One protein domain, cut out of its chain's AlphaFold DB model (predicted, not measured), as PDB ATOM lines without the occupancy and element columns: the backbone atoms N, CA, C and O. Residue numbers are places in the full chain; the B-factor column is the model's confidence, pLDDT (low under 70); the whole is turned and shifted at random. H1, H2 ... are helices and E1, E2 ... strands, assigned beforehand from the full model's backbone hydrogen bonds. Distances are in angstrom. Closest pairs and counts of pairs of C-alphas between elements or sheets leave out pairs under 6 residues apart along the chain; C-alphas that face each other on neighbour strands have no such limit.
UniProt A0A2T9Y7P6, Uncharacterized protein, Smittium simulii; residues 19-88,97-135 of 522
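This is residues 19 to 88 and 97 to 135 of the 522 residues of an uncharacterized protein of Smittium simulii (UniProt A0A2T9Y7P6). A small four-stranded sheet has one long helix, H4, running along one of its faces, and the last stretch of that helix, residues 126 to 135, sticks out as an arm. The short helix H2 packs on H4, H1 grazes the sheet, and a long loop, residues 62 to 82, links H3 to the edge strand E3. The printed part has 109 residues, with four named helices and four named strands in the order H1, E1, E2, H2, H3, E3, E4, H4; the sheet is mixed, in the order E3, E2, E1, E4, and the class is mixed, helices and strands. It is compact, with a radius of gyration of the C-alphas of 14.9 A, and spans 52 by 28 by 25 A.

H1, residues 19 to 28, is only just on the sheet, with 5 pairs of C-alphas within 10 A, and only grazes it. E1, residues 33 to 38, and E2, residues 41 to 46, form a hairpin, antiparallel at 154 degrees, with N 36 and O 43 at 2.8 A. H2, residues 47 to 50, only grazes the sheet. H3, residues 55 to 61, is about perpendicular to H1 at 78 degrees and close but not clearly touching, the closest C-alphas being those of Leu 19 and Leu 58, 7.5 A apart. E3, residues 83 to 85, is parallel to E2, with N 85 and O 44 at 2.8 A; E2, H2, H3 and E3 form a strand-helix-strand unit, two parallel neighbour strands with helices between, and its crossover is left-handed. E4, residues 100 to 102, is parallel to E1, with N 37 and O 101 at 2.8 A. H4, residues 107 to 135, makes two layers with the sheet, a helix on one face, at a height over the sheet of 9.5 A; it runs along the strands, at 21 degrees to E2 on the local plane. Its residues 114 to 121 alone touch H2, the closest C-alphas being those of Leu 49 and Asn 118, 6.4 A apart. In H1, H3 and H4 every O i to N i+4 pair is within hydrogen-bond range; H2 is too short for one.

H1 begins at C-alpha 19, (159.925, 182.441, 185.051), and is 14.1 A long. E1 measures 16.3 A, E2 16.6 A, H2 5.0 A, H3 9.7 A, E3 6.7 A and E4 6.5 A. H4, 41.8 A, ends at C-alpha 135, (193.759, 197.604, 191.730).

The C-alphas of Gly 76 and Ser 135 are the farthest apart, 52.6 A. Residues 89 to 96 are not printed, and C-alphas 88 and 97 are 19.6 A apart across the cut. The link from H3 to E3 is long. Mean pLDDT of the printed part is 74.3; 42 residues are under 70, among them 19 to 31 and 124 to 135.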
ATOM      1  N   LEU A  19     159.548 181.290 184.212       53.75
ATOM      2  CA  LEU A  19     159.925 182.441 185.051       53.75
ATOM      3  C   LEU A  19     161.175 183.173 184.548       53.75
ATOM      4  O   LEU A  19     161.221 184.400 184.614       53.75
ATOM      5  N   SER A  20     162.147 182.446 183.990       52.16
ATOM      6  CA  SER A  20     163.297 183.037 183.297       52.16
ATOM      7  C   SER A  20     162.856 183.795 182.048       52.16
ATOM      8  O   SER A  20     163.194 184.966 181.917       52.16
ATOM      9  N   TYR A  21     162.029 183.190 181.185       56.00
ATOM     10  CA  TYR A  21     161.512 183.865 179.988       56.00
ATOM     11  C   TYR A  21     160.678 185.106 180.313       56.00
ATOM     12  O   TYR A  21     160.764 186.095 179.596       56.00
ATOM     13  N   LEU A  22     159.901 185.093 181.398       56.91
ATOM     14  CA  LEU A  22     159.075 186.242 181.764       56.91
ATOM     15  C   LEU A  22     159.914 187.376 182.377       56.91
ATOM     16  O   LEU A  22     159.671 188.539 182.067       56.91
ATOM     17  N   LEU A  23     160.959 187.058 183.154       61.25
ATOM     18  CA  LEU A  23     161.978 188.049 183.518       61.25
ATOM     19  C   LEU A  23     162.718 188.571 182.276       61.25
ATOM     20  O   LEU A  23     162.911 189.776 182.167       61.25
ATOM     21  N   GLU A  24     163.075 187.723 181.309       60.22
ATOM     22  CA  GLU A  24     163.676 188.158 180.039       60.22
ATOM     23  C   GLU A  24     162.750 189.059 179.213       60.22
ATOM     24  O   GLU A  24     163.229 190.020 178.617       60.22
ATOM     25  N   ASP A  25     161.449 188.782 179.154       59.66
ATOM     26  CA  ASP A  25     160.476 189.609 178.430       59.66
ATOM     27  C   ASP A  25     160.285 190.974 179.112       59.66
ATOM     28  O   ASP A  25     160.306 192.004 178.444       59.66
ATOM     29  N   ILE A  26     160.253 191.005 180.447       61.66
ATOM     30  CA  ILE A  26     160.313 192.246 181.238       61.66
ATOM     31  C   ILE A  26     161.621 193.023 180.977       61.66
ATOM     32  O   ILE A  26     161.606 194.249 180.867       61.66
ATOM     33  N   ILE A  27     162.761 192.331 180.854       58.66
ATOM     34  CA  ILE A  27     164.057 192.949 180.518       58.66
ATOM     35  C   ILE A  27     164.029 193.533 179.093       58.66
ATOM     36  O   ILE A  27     164.559 194.624 178.872       58.66
ATOM     37  N   LYS A  28     163.391 192.854 178.126       56.06
ATOM     38  CA  LYS A  28     163.258 193.323 176.729       56.06
ATOM     39  C   LYS A  28     162.468 194.631 176.619       56.06
ATOM     40  O   LYS A  28     162.807 195.459 175.772       56.06
ATOM     41  N   ASP A  29     161.499 194.862 177.504       59.19
ATOM     42  CA  ASP A  29     160.732 196.116 177.573       59.19
ATOM     43  C   ASP A  29     161.545 197.314 178.124       59.19
ATOM     44  O   ASP A  29     161.037 198.435 178.185       59.19
ATOM     45  N   ASN A  30     162.828 197.124 178.472       53.97
ATOM     46  CA  ASN A  30     163.734 198.140 179.037       53.97
ATOM     47  C   ASN A  30     163.199 198.813 180.317       53.97
ATOM     48  O   ASN A  30     163.570 199.942 180.647       53.97
ATOM     49  N   THR A  31     162.329 198.131 181.061       66.88
ATOM     50  CA  THR A  31     161.942 198.563 182.403       66.88
ATOM     51  C   THR A  31     162.929 197.999 183.413       66.88
ATOM     52  O   THR A  31     162.865 196.816 183.735       66.88
ATOM     53  N   ASP A  32     163.791 198.845 183.985       78.31
ATOM     54  CA  ASP A  32     164.717 198.412 185.045       78.31
ATOM     55  C   ASP A  32     163.972 197.877 186.300       78.31
ATOM     56  O   ASP A  32     164.589 197.254 187.160       78.31
ATOM     57  N   ALA A  33     162.662 198.140 186.451       82.06
ATOM     58  CA  ALA A  33     161.832 197.726 187.592       82.06
ATOM     59  C   ALA A  33     160.542 196.999 187.203       82.06
ATOM     60  O   ALA A  33     159.935 197.250 186.161       82.06
ATOM     61  N   VAL A  34     160.050 196.212 188.160       85.88
ATOM     62  CA  VAL A  34     158.761 195.519 188.143       85.88
ATOM     63  C   VAL A  34     157.909 195.950 189.328       85.88
ATOM     64  O   VAL A  34     158.378 195.986 190.468       85.88
ATOM     65  N   GLY A  35     156.636 196.238 189.064       87.50
ATOM     66  CA  GLY A  35     155.617 196.368 190.090       87.50
ATOM     67  C   GLY A  35     155.189 194.991 190.590       87.50
ATOM     68  O   GLY A  35     154.855 194.104 189.812       87.50
ATOM     69  N   LEU A  36     155.150 194.821 191.903       89.94
ATOM     70  CA  LEU A  36     154.596 193.672 192.606       89.94
ATOM     71  C   LEU A  36     153.406 194.165 193.434       89.94
ATOM     72  O   LEU A  36     153.489 195.193 194.110       89.94
ATOM     73  N   TYR A  37     152.289 193.453 193.374       89.56
ATOM     74  CA  TYR A  37     151.076 193.785 194.107       89.56
ATOM     75  C   TYR A  37     150.654 192.620 194.993       89.56
ATOM     76  O   TYR A  37     150.356 191.529 194.508       89.56
ATOM     77  N   THR A  38     150.594 192.870 196.296       89.00
ATOM     78  CA  THR A  38     150.084 191.920 197.286       89.00
ATOM     79  C   THR A  38     149.269 192.654 198.341       89.00
ATOM     80  O   THR A  38     149.694 193.700 198.821       89.00
ATOM     81  N   ARG A  39     148.091 192.118 198.695       83.25
ATOM     82  CA  ARG A  39     147.234 192.565 199.814       83.25
ATOM     83  C   ARG A  39     147.205 194.092 200.008       83.25
ATOM     84  O   ARG A  39     147.579 194.614 201.054       83.25
ATOM     85  N   ASN A  40     146.780 194.809 198.966       84.81
ATOM     86  CA  ASN A  40     146.662 196.277 198.917       84.81
ATOM     87  C   ASN A  40     147.977 197.066 199.112       84.81
ATOM     88  O   ASN A  40     147.949 198.286 199.276       84.81
ATOM     89  N   THR A  41     149.120 196.388 199.018       87.88
ATOM     90  CA  THR A  41     150.470 196.953 199.044       87.88
ATOM     91  C   THR A  41     151.085 196.881 197.649       87.88
ATOM     92  O   THR A  41     151.122 195.826 197.012       87.88
ATOM     93  N   LYS A  42     151.586 198.022 197.171       89.44
ATOM     94  CA  LYS A  42     152.389 198.127 195.947       89.44
ATOM     95  C   LYS A  42     153.869 198.122 196.332       89.44
ATOM     96  O   LYS A  42     154.305 198.985 197.089       89.44
ATOM     97  N   ILE A  43     154.640 197.184 195.798       90.62
ATOM     98  CA  ILE A  43     156.104 197.137 195.902       90.62
ATOM     99  C   ILE A  43     156.665 197.305 194.487       90.62
ATOM    100  O   ILE A  43     156.064 196.846 193.524       90.62
ATOM    101  N   ILE A  44     157.787 197.995 194.335       89.56
ATOM    102  CA  ILE A  44     158.494 198.170 193.068       89.56
ATOM    103  C   ILE A  44     159.917 197.690 193.304       89.56
ATOM    104  O   ILE A  44     160.635 198.275 194.117       89.56
ATOM    105  N   ALA A  45     160.304 196.618 192.622       88.38
ATOM    106  CA  ALA A  45     161.604 195.982 192.766       88.38
ATOM    107  C   ALA A  45     162.409 196.107 191.471       88.38
ATOM    108  O   ALA A  45     161.868 195.998 190.372       88.38
ATOM    109  N   ASP A  46     163.709 196.325 191.624       84.62
ATOM    110  CA  ASP A  46     164.695 196.270 190.548       84.62
ATOM    111  C   ASP A  46     164.716 194.869 189.896       84.62
ATOM    112  O   ASP A  46     164.731 193.849 190.590       84.62
ATOM    113  N   VAL A  47     164.716 194.789 188.565       80.38
ATOM    114  CA  VAL A  47     164.733 193.508 187.836       80.38
ATOM    115  C   VAL A  47     166.028 192.741 188.100       80.38
ATOM    116  O   VAL A  47     166.008 191.512 188.193       80.38
ATOM    117  N   ILE A  48     167.139 193.450 188.322       79.19
ATOM    118  CA  ILE A  48     168.414 192.832 188.703       79.19
ATOM    119  C   ILE A  48     168.270 192.137 190.062       79.19
ATOM    120  O   ILE A  48     168.729 191.006 190.208       79.19
ATOM    121  N   LEU A  49     167.572 192.751 191.026       85.38
ATOM    122  CA  LEU A  49     167.282 192.133 192.325       85.38
ATOM    123  C   LEU A  49     166.437 190.862 192.156       85.38
ATOM    124  O   LEU A  49     166.802 189.818 192.692       85.38
ATOM    125  N   LEU A  50     165.355 190.925 191.372       84.06
ATOM    126  CA  LEU A  50     164.489 189.766 191.118       84.06
ATOM    127  C   LEU A  50     165.238 188.614 190.429       84.06
ATOM    128  O   LEU A  50     165.053 187.460 190.808       84.06
ATOM    129  N   SER A  51     166.146 188.915 189.494       79.00
ATOM    130  CA  SER A  51     166.983 187.912 188.808       79.00
ATOM    131  C   SER A  51     167.966 187.163 189.722       79.00
ATOM    132  O   SER A  51     168.541 186.154 189.316       79.00
ATOM    133  N   LYS A  52     168.182 187.661 190.948       79.50
ATOM    134  CA  LYS A  52     169.079 187.080 191.958       79.50
ATOM    135  C   LYS A  52     168.342 186.363 193.089       79.50
ATOM    136  O   LYS A  52     168.995 185.808 193.968       79.50
ATOM    137  N   LEU A  53     167.009 186.354 193.072       81.94
ATOM    138  CA  LEU A  53     166.220 185.573 194.021       81.94
ATOM    139  C   LEU A  53     166.282 184.072 193.684       81.94
ATOM    140  O   LEU A  53     166.360 183.702 192.509       81.94
ATOM    141  N   PRO A  54     166.200 183.185 194.690       76.69
ATOM    142  CA  PRO A  54     166.159 181.750 194.475       76.69
ATOM    143  C   PRO A  54     164.883 181.357 193.743       76.69
ATOM    144  O   PRO A  54     163.807 181.927 193.950       76.69
ATOM    145  N   HIS A  55     164.997 180.308 192.935       72.75
ATOM    146  CA  HIS A  55     163.895 179.805 192.126       72.75
ATOM    147  C   HIS A  55     162.660 179.421 192.963       72.75
ATOM    148  O   HIS A  55     161.542 179.613 192.500       72.75
ATOM    149  N   SER A  56     162.819 178.953 194.208       73.50
ATOM    150  CA  SER A  56     161.670 178.667 195.083       73.50
ATOM    151  C   SER A  56     160.890 179.921 195.484       73.50
ATOM    152  O   SER A  56     159.673 179.857 195.608       73.50
ATOM    153  N   LEU A  57     161.570 181.054 195.700       78.94
ATOM    154  CA  LEU A  57     160.947 182.299 196.131       78.94
ATOM    155  C   LEU A  57     160.243 182.934 194.940       78.94
ATOM    156  O   LEU A  57     159.107 183.368 195.075       78.94
ATOM    157  N   LEU A  58     160.865 182.879 193.759       81.25
ATOM    158  CA  LEU A  58     160.219 183.233 192.496       81.25
ATOM    159  C   LEU A  58     159.004 182.333 192.209       81.25
ATOM    160  O   LEU A  58     157.953 182.843 191.838       81.25
ATOM    161  N   SER A  59     159.102 181.024 192.452       78.38
ATOM    162  CA  SER A  59     157.983 180.078 192.322       78.38
ATOM    163  C   SER A  59     156.868 180.353 193.345       78.38
ATOM    164  O   SER A  59     155.698 180.398 192.984       78.38
ATOM    165  N   ALA A  60     157.206 180.656 194.601       76.94
ATOM    166  CA  ALA A  60     156.240 181.051 195.627       76.94
ATOM    167  C   ALA A  60     155.580 182.412 195.327       76.94
ATOM    168  O   ALA A  60     154.403 182.615 195.628       76.94
ATOM    169  N   MET A  61     156.313 183.339 194.700       80.75
ATOM    170  CA  MET A  61     155.771 184.609 194.213       80.75
ATOM    171  C   MET A  61     154.871 184.429 192.984       80.75
ATOM    172  O   MET A  61     153.918 185.186 192.808       80.75
ATOM    173  N   PHE A  62     155.163 183.439 192.137       81.44
ATOM    174  CA  PHE A  62     154.547 183.253 190.825       81.44
ATOM    175  C   PHE A  62     154.213 181.771 190.546       81.44
ATOM    176  O   PHE A  62     154.699 181.209 189.559       81.44
ATOM    177  N   PRO A  63     153.348 181.122 191.352       71.38
ATOM    178  CA  PRO A  63     153.135 179.670 191.296       71.38
ATOM    179  C   PRO A  63     152.476 179.180 189.999       71.38
ATOM    180  O   PRO A  63     152.560 178.004 189.676       71.38
ATOM    181  N   ASN A  64     151.840 180.082 189.242       68.81
ATOM    182  CA  ASN A  64     151.250 179.818 187.922       68.81
ATOM    183  C   ASN A  64     151.999 180.578 186.801       68.81
ATOM    184  O   ASN A  64     151.423 180.917 185.760       68.81
ATOM    185  N   GLY A  65     153.260 180.946 187.054       66.81
ATOM    186  CA  GLY A  65     153.967 181.987 186.317       66.81
ATOM    187  C   GLY A  65     153.421 183.391 186.611       66.81
ATOM    188  O   GLY A  65     152.349 183.573 187.192       66.81
ATOM    189  N   ALA A  66     154.137 184.421 186.164       67.12
ATOM    190  CA  ALA A  66     153.740 185.824 186.318       67.12
ATOM    191  C   ALA A  66     152.684 186.271 185.273       67.12
ATOM    192  O   ALA A  66     152.758 187.348 184.692       67.12
ATOM    193  N   ARG A  67     151.672 185.426 185.026       60.69
ATOM    194  CA  ARG A  67     150.565 185.691 184.080       60.69
ATOM    195  C   ARG A  67     149.489 186.629 184.642       60.69
ATOM    196  O   ARG A  67     148.702 187.186 183.879       60.69
ATOM    197  N   ASN A  68     149.443 186.798 185.963       63.91
ATOM    198  CA  ASN A  68     148.442 187.607 186.655       63.91
ATOM    199  C   ASN A  68     148.887 189.072 186.753       63.91
ATOM    200  O   ASN A  68     149.395 189.519 187.782       63.91
ATOM    201  N   TYR A  69     148.680 189.811 185.670       70.06
ATOM    202  CA  TYR A  69     148.874 191.256 185.627       70.06
ATOM    203  C   TYR A  69     147.677 191.996 186.235       70.06
ATOM    204  O   TYR A  69     146.522 191.675 185.953       70.06
ATOM    205  N   VAL A  70     147.955 193.027 187.027       66.25
ATOM    206  CA  VAL A  70     146.965 193.963 187.562       66.25
ATOM    207  C   VAL A  70     147.244 195.338 186.967       66.25
ATOM    208  O   VAL A  70     148.316 195.910 187.176       66.25
ATOM    209  N   ASP A  71     146.279 195.883 186.223       65.12
ATOM    210  CA  ASP A  71     146.391 197.253 185.726       65.12
ATOM    211  C   ASP A  71     146.383 198.231 186.911       65.12
ATOM    212  O   ASP A  71     145.469 198.245 187.741       65.12
ATOM    213  N   SER A  72     147.400 199.088 186.949       64.50
ATOM    214  CA  SER A  72     147.523 200.215 187.869       64.50
ATOM    215  C   SER A  72     146.267 201.096 187.952       64.50
ATOM    216  O   SER A  72     146.001 201.643 189.024       64.50
ATOM    217  N   ASN A  73     145.480 201.192 186.872       62.41
ATOM    218  CA  ASN A  73     144.241 201.974 186.799       62.41
ATOM    219  C   ASN A  73     143.038 201.300 187.487       62.41
ATOM    220  O   ASN A  73     142.080 201.981 187.842       62.41
ATOM    221  N   LEU A  74     143.078 199.976 187.686       63.94
ATOM    222  CA  LEU A  74     142.032 199.207 188.383       63.94
ATOM    223  C   LEU A  74     142.305 199.079 189.895       63.94
ATOM    224  O   LEU A  74     141.428 198.676 190.661       63.94
ATOM    225  N   LEU A  75     143.508 199.450 190.341       66.62
ATOM    226  CA  LEU A  75     143.902 199.500 191.748       66.62
ATOM    227  C   LEU A  75     143.361 200.776 192.411       66.62
ATOM    228  O   LEU A  75     144.051 201.796 192.445       66.62
ATOM    229  N   GLY A  76     142.128 200.695 192.925       57.16
ATOM    230  CA  GLY A  76     141.373 201.819 193.497       57.16
ATOM    231  C   GLY A  76     142.020 202.543 194.692       57.16
ATOM    232  O   GLY A  76     143.054 202.141 195.223       57.16
ATOM    233  N   GLU A  77     141.370 203.620 195.145       58.03
ATOM    234  CA  GLU A  77     141.919 204.624 196.085       58.03
ATOM    235  C   GLU A  77     142.343 204.100 197.476       58.03
ATOM    236  O   GLU A  77     143.012 204.810 198.217       58.03
ATOM    237  N   GLN A  78     141.994 202.860 197.835       59.84
ATOM    238  CA  GLN A  78     142.352 202.213 199.110       59.84
ATOM    239  C   GLN A  78     143.771 201.601 199.127       59.84
ATOM    240  O   GLN A  78     144.163 200.983 200.117       59.84
ATOM    241  N   VAL A  79     144.537 201.709 198.038       69.06
ATOM    242  CA  VAL A  79     145.859 201.073 197.903       69.06
ATOM    243  C   VAL A  79     146.985 201.996 198.377       69.06
ATOM    244  O   VAL A  79     147.007 203.182 198.048       69.06
ATOM    245  N   SER A  80     147.957 201.440 199.110       75.81
ATOM    246  CA  SER A  80     149.074 202.202 199.676       75.81
ATOM    247  C   SER A  80     149.951 202.882 198.613       75.81
ATOM    248  O   SER A  80     150.027 202.460 197.452       75.81
ATOM    249  N   ALA A  81     150.687 203.918 199.031       81.06
ATOM    250  CA  ALA A  81     151.784 204.455 198.232       81.06
ATOM    251  C   ALA A  81     152.823 203.346 197.950       81.06
ATOM    252  O   ALA A  81     153.062 202.509 198.828       81.06
ATOM    253  N   PRO A  82     153.420 203.301 196.746       85.38
ATOM    254  CA  PRO A  82     154.309 202.212 196.376       85.38
ATOM    255  C   PRO A  82     155.661 202.293 197.096       85.38
ATOM    256  O   PRO A  82     156.288 203.351 197.156       85.38
ATOM    257  N   ILE A  83     156.118 201.148 197.603       88.31
ATOM    258  CA  ILE A  83     157.408 200.961 198.275       88.31
ATOM    259  C   ILE A  83     158.463 200.625 197.215       88.31
ATOM    260  O   ILE A  83     158.280 199.675 196.461       88.31
ATOM    261  N   TYR A  84     159.567 201.371 197.153       87.25
ATOM    262  CA  TYR A  84     160.637 201.155 196.169       87.25
ATOM    263  C   TYR A  84     161.829 200.421 196.795       87.25
ATOM    264  O   TYR A  84     162.385 200.892 197.787       87.25
ATOM    265  N   ILE A  85     162.264 199.322 196.176       86.56
ATOM    266  CA  ILE A  85     163.422 198.513 196.581       86.56
ATOM    267  C   ILE A  85     164.441 198.524 195.435       86.56
ATOM    268  O   ILE A  85     164.131 198.142 194.306       86.56
ATOM    269  N   LYS A  86     165.653 199.014 195.722       80.88
ATOM    270  CA  LYS A  86     166.676 199.368 194.724       80.88
ATOM    271  C   LYS A  86     168.006 198.668 194.982       80.88
ATOM    272  O   LYS A  86     168.602 198.900 196.041       80.88
ATOM    273  N   SER A  87     168.489 197.928 193.981       68.56
ATOM    274  CA  SER A  87     169.776 197.214 194.021       68.56
ATOM    275  C   SER A  87     170.990 198.137 193.882       68.56
ATOM    276  O   SER A  87     172.083 197.833 194.358       68.56
ATOM    277  N   SER A  88     170.780 199.299 193.258       62.97
ATOM    278  CA  SER A  88     171.801 200.280 192.899       62.97
ATOM    279  C   SER A  88     171.350 201.700 193.278       62.97
ATOM    280  O   SER A  88     170.159 202.007 193.191       62.97
ATOM    281  N   ASN A  97     155.245 203.628 186.144       73.62
ATOM    282  CA  ASN A  97     154.058 203.534 185.289       73.62
ATOM    283  C   ASN A  97     153.950 202.159 184.589       73.62
ATOM    284  O   ASN A  97     153.172 202.019 183.651       73.62
ATOM    285  N   GLY A  98     154.766 201.179 184.992       75.31
ATOM    286  CA  GLY A  98     154.715 199.820 184.451       75.31
ATOM    287  C   GLY A  98     153.616 198.970 185.092       75.31
ATOM    288  O   GLY A  98     152.830 199.440 185.922       75.31
ATOM    289  N   VAL A  99     153.561 197.700 184.698       76.88
ATOM    290  CA  VAL A  99     152.521 196.761 185.138       76.88
ATOM    291  C   VAL A  99     152.825 196.218 186.538       76.88
ATOM    292  O   VAL A  99     153.984 196.072 186.922       76.88
ATOM    293  N   TYR A 100     151.784 195.897 187.310       85.06
ATOM    294  CA  TYR A 100     151.930 195.204 188.588       85.06
ATOM    295  C   TYR A 100     151.621 193.711 188.434       85.06
ATOM    296  O   TYR A 100     150.567 193.347 187.924       85.06
ATOM    297  N   LEU A 101     152.514 192.846 188.907       86.44
ATOM    298  CA  LEU A 101     152.296 191.404 189.009       86.44
ATOM    299  C   LEU A 101     151.610 191.076 190.338       86.44
ATOM    300  O   LEU A 101     152.079 191.508 191.391       86.44
ATOM    301  N   ALA A 102     150.527 190.301 190.316       86.00
ATOM    302  CA  ALA A 102     149.895 189.815 191.540       86.00
ATOM    303  C   ALA A 102     150.762 188.735 192.209       86.00
ATOM    304  O   ALA A 102     151.068 187.717 191.589       86.00
ATOM    305  N   VAL A 103     151.117 188.943 193.480       88.25
ATOM    306  CA  VAL A 103     151.950 188.033 194.281       88.25
ATOM    307  C   VAL A 103     151.131 187.481 195.461       88.25
ATOM    308  O   VAL A 103     150.590 188.274 196.233       88.25
ATOM    309  N   PRO A 104     151.034 186.150 195.659       85.06
ATOM    310  CA  PRO A 104     150.210 185.530 196.699       85.06
ATOM    311  C   PRO A 104     150.943 185.379 198.050       85.06
ATOM    312  O   PRO A 104     150.655 184.461 198.812       85.06
ATOM    313  N   LEU A 105     151.893 186.268 198.357       85.88
ATOM    314  CA  LEU A 105     152.678 186.272 199.601       85.88
ATOM    315  C   LEU A 105     152.343 187.494 200.448       85.88
ATOM    316  O   LEU A 105     152.039 188.548 199.900       85.88
ATOM    317  N   GLU A 106     152.454 187.391 201.769       86.56
ATOM    318  CA  GLU A 106     152.274 188.536 202.671       86.56
ATOM    319  C   GLU A 106     153.245 189.691 202.335       86.56
ATOM    320  O   GLU A 106     154.420 189.431 202.049       86.56
ATOM    321  N   PRO A 107     152.815 190.968 202.401       89.12
ATOM    322  CA  PRO A 107     153.668 192.108 202.058       89.12
ATOM    323  C   PRO A 107     154.908 192.211 202.953       89.12
ATOM    324  O   PRO A 107     155.987 192.523 202.462       89.12
ATOM    325  N   GLU A 108     154.778 191.906 204.244       89.06
ATOM    326  CA  GLU A 108     155.871 191.941 205.226       89.06
ATOM    327  C   GLU A 108     156.914 190.840 204.952       89.06
ATOM    328  O   GLU A 108     158.115 191.114 204.935       89.06
ATOM    329  N   TYR A 109     156.456 189.623 204.631       87.75
ATOM    330  CA  TYR A 109     157.297 188.480 204.243       87.75
ATOM    331  C   TYR A 109     158.101 188.795 202.977       87.75
ATOM    332  O   TYR A 109     159.315 188.590 202.922       87.75
ATOM    333  N   LEU A 110     157.415 189.325 201.958       89.56
ATOM    334  CA  LEU A 110     158.014 189.689 200.678       89.56
ATOM    335  C   LEU A 110     159.002 190.856 200.825       89.56
ATOM    336  O   LEU A 110     160.093 190.805 200.262       89.56
ATOM    337  N   LEU A 111     158.651 191.883 201.604       91.81
ATOM    338  CA  LEU A 111     159.511 193.040 201.859       91.81
ATOM    339  C   LEU A 111     160.785 192.648 202.616       91.81
ATOM    340  O   LEU A 111     161.863 193.124 202.262       91.81
ATOM    341  N   TYR A 112     160.687 191.762 203.612       92.81
ATOM    342  CA  TYR A 112     161.856 191.227 204.311       92.81
ATOM    343  C   TYR A 112     162.795 190.482 203.353       92.81
ATOM    344  O   TYR A 112     163.976 190.822 203.273       92.81
ATOM    345  N   ALA A 113     162.271 189.529 202.573       90.31
ATOM    346  CA  ALA A 113     163.079 188.765 201.624       90.31
ATOM    347  C   ALA A 113     163.731 189.664 200.557       90.31
ATOM    348  O   ALA A 113     164.928 189.547 200.298       90.31
ATOM    349  N   LEU A 114     162.980 190.609 199.978       91.44
ATOM    350  CA  LEU A 114     163.515 191.538 198.981       91.44
ATOM    351  C   LEU A 114     164.599 192.448 199.568       91.44
ATOM    352  O   LEU A 114     165.651 192.586 198.949       91.44
ATOM    353  N   ASN A 115     164.396 193.027 200.758       91.94
ATOM    354  CA  ASN A 115     165.409 193.870 201.403       91.94
ATOM    355  C   ASN A 115     166.687 193.087 201.742       91.94
ATOM    356  O   ASN A 115     167.779 193.593 201.500       91.94
ATOM    357  N   TYR A 116     166.560 191.841 202.211       91.56
ATOM    358  CA  TYR A 116     167.703 190.982 202.532       91.56
ATOM    359  C   TYR A 116     168.637 190.783 201.326       91.56
ATOM    360  O   TYR A 116     169.834 191.062 201.394       91.56
ATOM    361  N   TYR A 117     168.077 190.365 200.186       88.81
ATOM    362  CA  TYR A 117     168.840 190.212 198.941       88.81
ATOM    363  C   TYR A 117     169.366 191.558 198.431       88.81
ATOM    364  O   TYR A 117     170.466 191.637 197.885       88.81
ATOM    365  N   ASN A 118     168.605 192.632 198.634       89.25
ATOM    366  CA  ASN A 118     168.975 193.968 198.195       89.25
ATOM    367  C   ASN A 118     170.219 194.506 198.911       89.25
ATOM    368  O   ASN A 118     171.101 195.073 198.267       89.25
ATOM    369  N   ASP A 119     170.315 194.312 200.224       88.44
ATOM    370  CA  ASP A 119     171.472 194.753 201.008       88.44
ATOM    371  C   ASP A 119     172.714 193.898 200.708       88.44
ATOM    372  O   ASP A 119     173.805 194.439 200.515       88.44
ATOM    373  N   LEU A 120     172.536 192.592 200.487       84.94
ATOM    374  CA  LEU A 120     173.610 191.698 200.042       84.94
ATOM    375  C   LEU A 120     174.180 192.079 198.656       84.94
ATOM    376  O   LEU A 120     175.394 192.001 198.418       84.94
ATOM    377  N   LEU A 121     173.327 192.551 197.739       81.50
ATOM    378  CA  LEU A 121     173.760 193.091 196.445       81.50
ATOM    379  C   LEU A 121     174.487 194.440 196.580       81.50
ATOM    380  O   LEU A 121     175.438 194.694 195.839       81.50
ATOM    381  N   LYS A 122     174.124 195.295 197.545       80.38
ATOM    382  CA  LYS A 122     174.886 196.529 197.830       80.38
ATOM    383  C   LYS A 122     176.280 196.215 198.365       80.38
ATOM    384  O   LYS A 122     177.251 196.807 197.895       80.38
ATOM    385  N   ASP A 123     176.397 195.273 199.299       71.00
ATOM    386  CA  ASP A 123     177.678 194.924 199.925       71.00
ATOM    387  C   ASP A 123     178.642 194.234 198.956       71.00
ATOM    388  O   ASP A 123     179.838 194.537 198.943       71.00
ATOM    389  N   SER A 124     178.139 193.348 198.092       65.69
ATOM    390  CA  SER A 124     178.946 192.753 197.018       65.69
ATOM    391  C   SER A 124     179.395 193.802 195.991       65.69
ATOM    392  O   SER A 124     180.579 193.841 195.645       65.69
ATOM    393  N   ASN A 125     178.512 194.723 195.584       60.88
ATOM    394  CA  ASN A 125     178.875 195.854 194.721       60.88
ATOM    395  C   ASN A 125     179.916 196.783 195.371       60.88
ATOM    396  O   ASN A 125     180.862 197.203 194.702       60.88
ATOM    397  N   LYS A 126     179.798 197.065 196.675       59.97
ATOM    398  CA  LYS A 126     180.776 197.856 197.437       59.97
ATOM    399  C   LYS A 126     182.142 197.166 197.483       59.97
ATOM    400  O   LYS A 126     183.139 197.788 197.122       59.97
ATOM    401  N   LYS A 127     182.193 195.872 197.828       59.66
ATOM    402  CA  LYS A 127     183.434 195.074 197.835       59.66
ATOM    403  C   LYS A 127     184.088 195.030 196.446       59.66
ATOM    404  O   LYS A 127     185.295 195.240 196.331       59.66
ATOM    405  N   ALA A 128     183.304 194.838 195.382       57.38
ATOM    406  CA  ALA A 128     183.800 194.859 194.003       57.38
ATOM    407  C   ALA A 128     184.329 196.247 193.584       57.38
ATOM    408  O   ALA A 128     185.360 196.348 192.917       57.38
ATOM    409  N   PHE A 129     183.661 197.326 194.003       46.19
ATOM    410  CA  PHE A 129     184.100 198.704 193.772       46.19
ATOM    411  C   PHE A 129     185.414 199.008 194.508       46.19
ATOM    412  O   PHE A 129     186.363 199.485 193.888       46.19
ATOM    413  N   GLU A 130     185.523 198.659 195.792       50.88
ATOM    414  CA  GLU A 130     186.738 198.839 196.600       50.88
ATOM    415  C   GLU A 130     187.928 198.036 196.042       50.88
ATOM    416  O   GLU A 130     189.034 198.571 195.917       50.88
ATOM    417  N   GLN A 131     187.712 196.791 195.603       55.28
ATOM    418  CA  GLN A 131     188.737 195.987 194.921       55.28
ATOM    419  C   GLN A 131     189.166 196.604 193.578       55.28
ATOM    420  O   GLN A 131     190.362 196.652 193.263       55.28
ATOM    421  N   LYS A 132     188.222 197.146 192.797       47.78
ATOM    422  CA  LYS A 132     188.503 197.849 191.534       47.78
ATOM    423  C   LYS A 132     189.267 199.163 191.749       47.78
ATOM    424  O   LYS A 132     190.149 199.489 190.964       47.78
ATOM    425  N   TYR A 133     188.992 199.887 192.834       41.88
ATOM    426  CA  TYR A 133     189.731 201.100 193.213       41.88
ATOM    427  C   TYR A 133     191.112 200.810 193.816       41.88
ATOM    428  O   TYR A 133     192.027 201.616 193.661       41.88
ATOM    429  N   THR A 134     191.287 199.657 194.463       47.84
ATOM    430  CA  THR A 134     192.577 199.230 195.035       47.84
ATOM    431  C   THR A 134     193.524 198.657 193.971       47.84
ATOM    432  O   THR A 134     194.741 198.754 194.111       47.84
ATOM    433  N   SER A 135     192.984 198.106 192.879       45.94
ATOM    434  CA  SER A 135     193.759 197.604 191.730       45.94
ATOM    435  C   SER A 135     194.138 198.683 190.702       45.94
ATOM    436  O   SER A 135     195.006 198.449 189.856       45.94
TER     437      SER A 135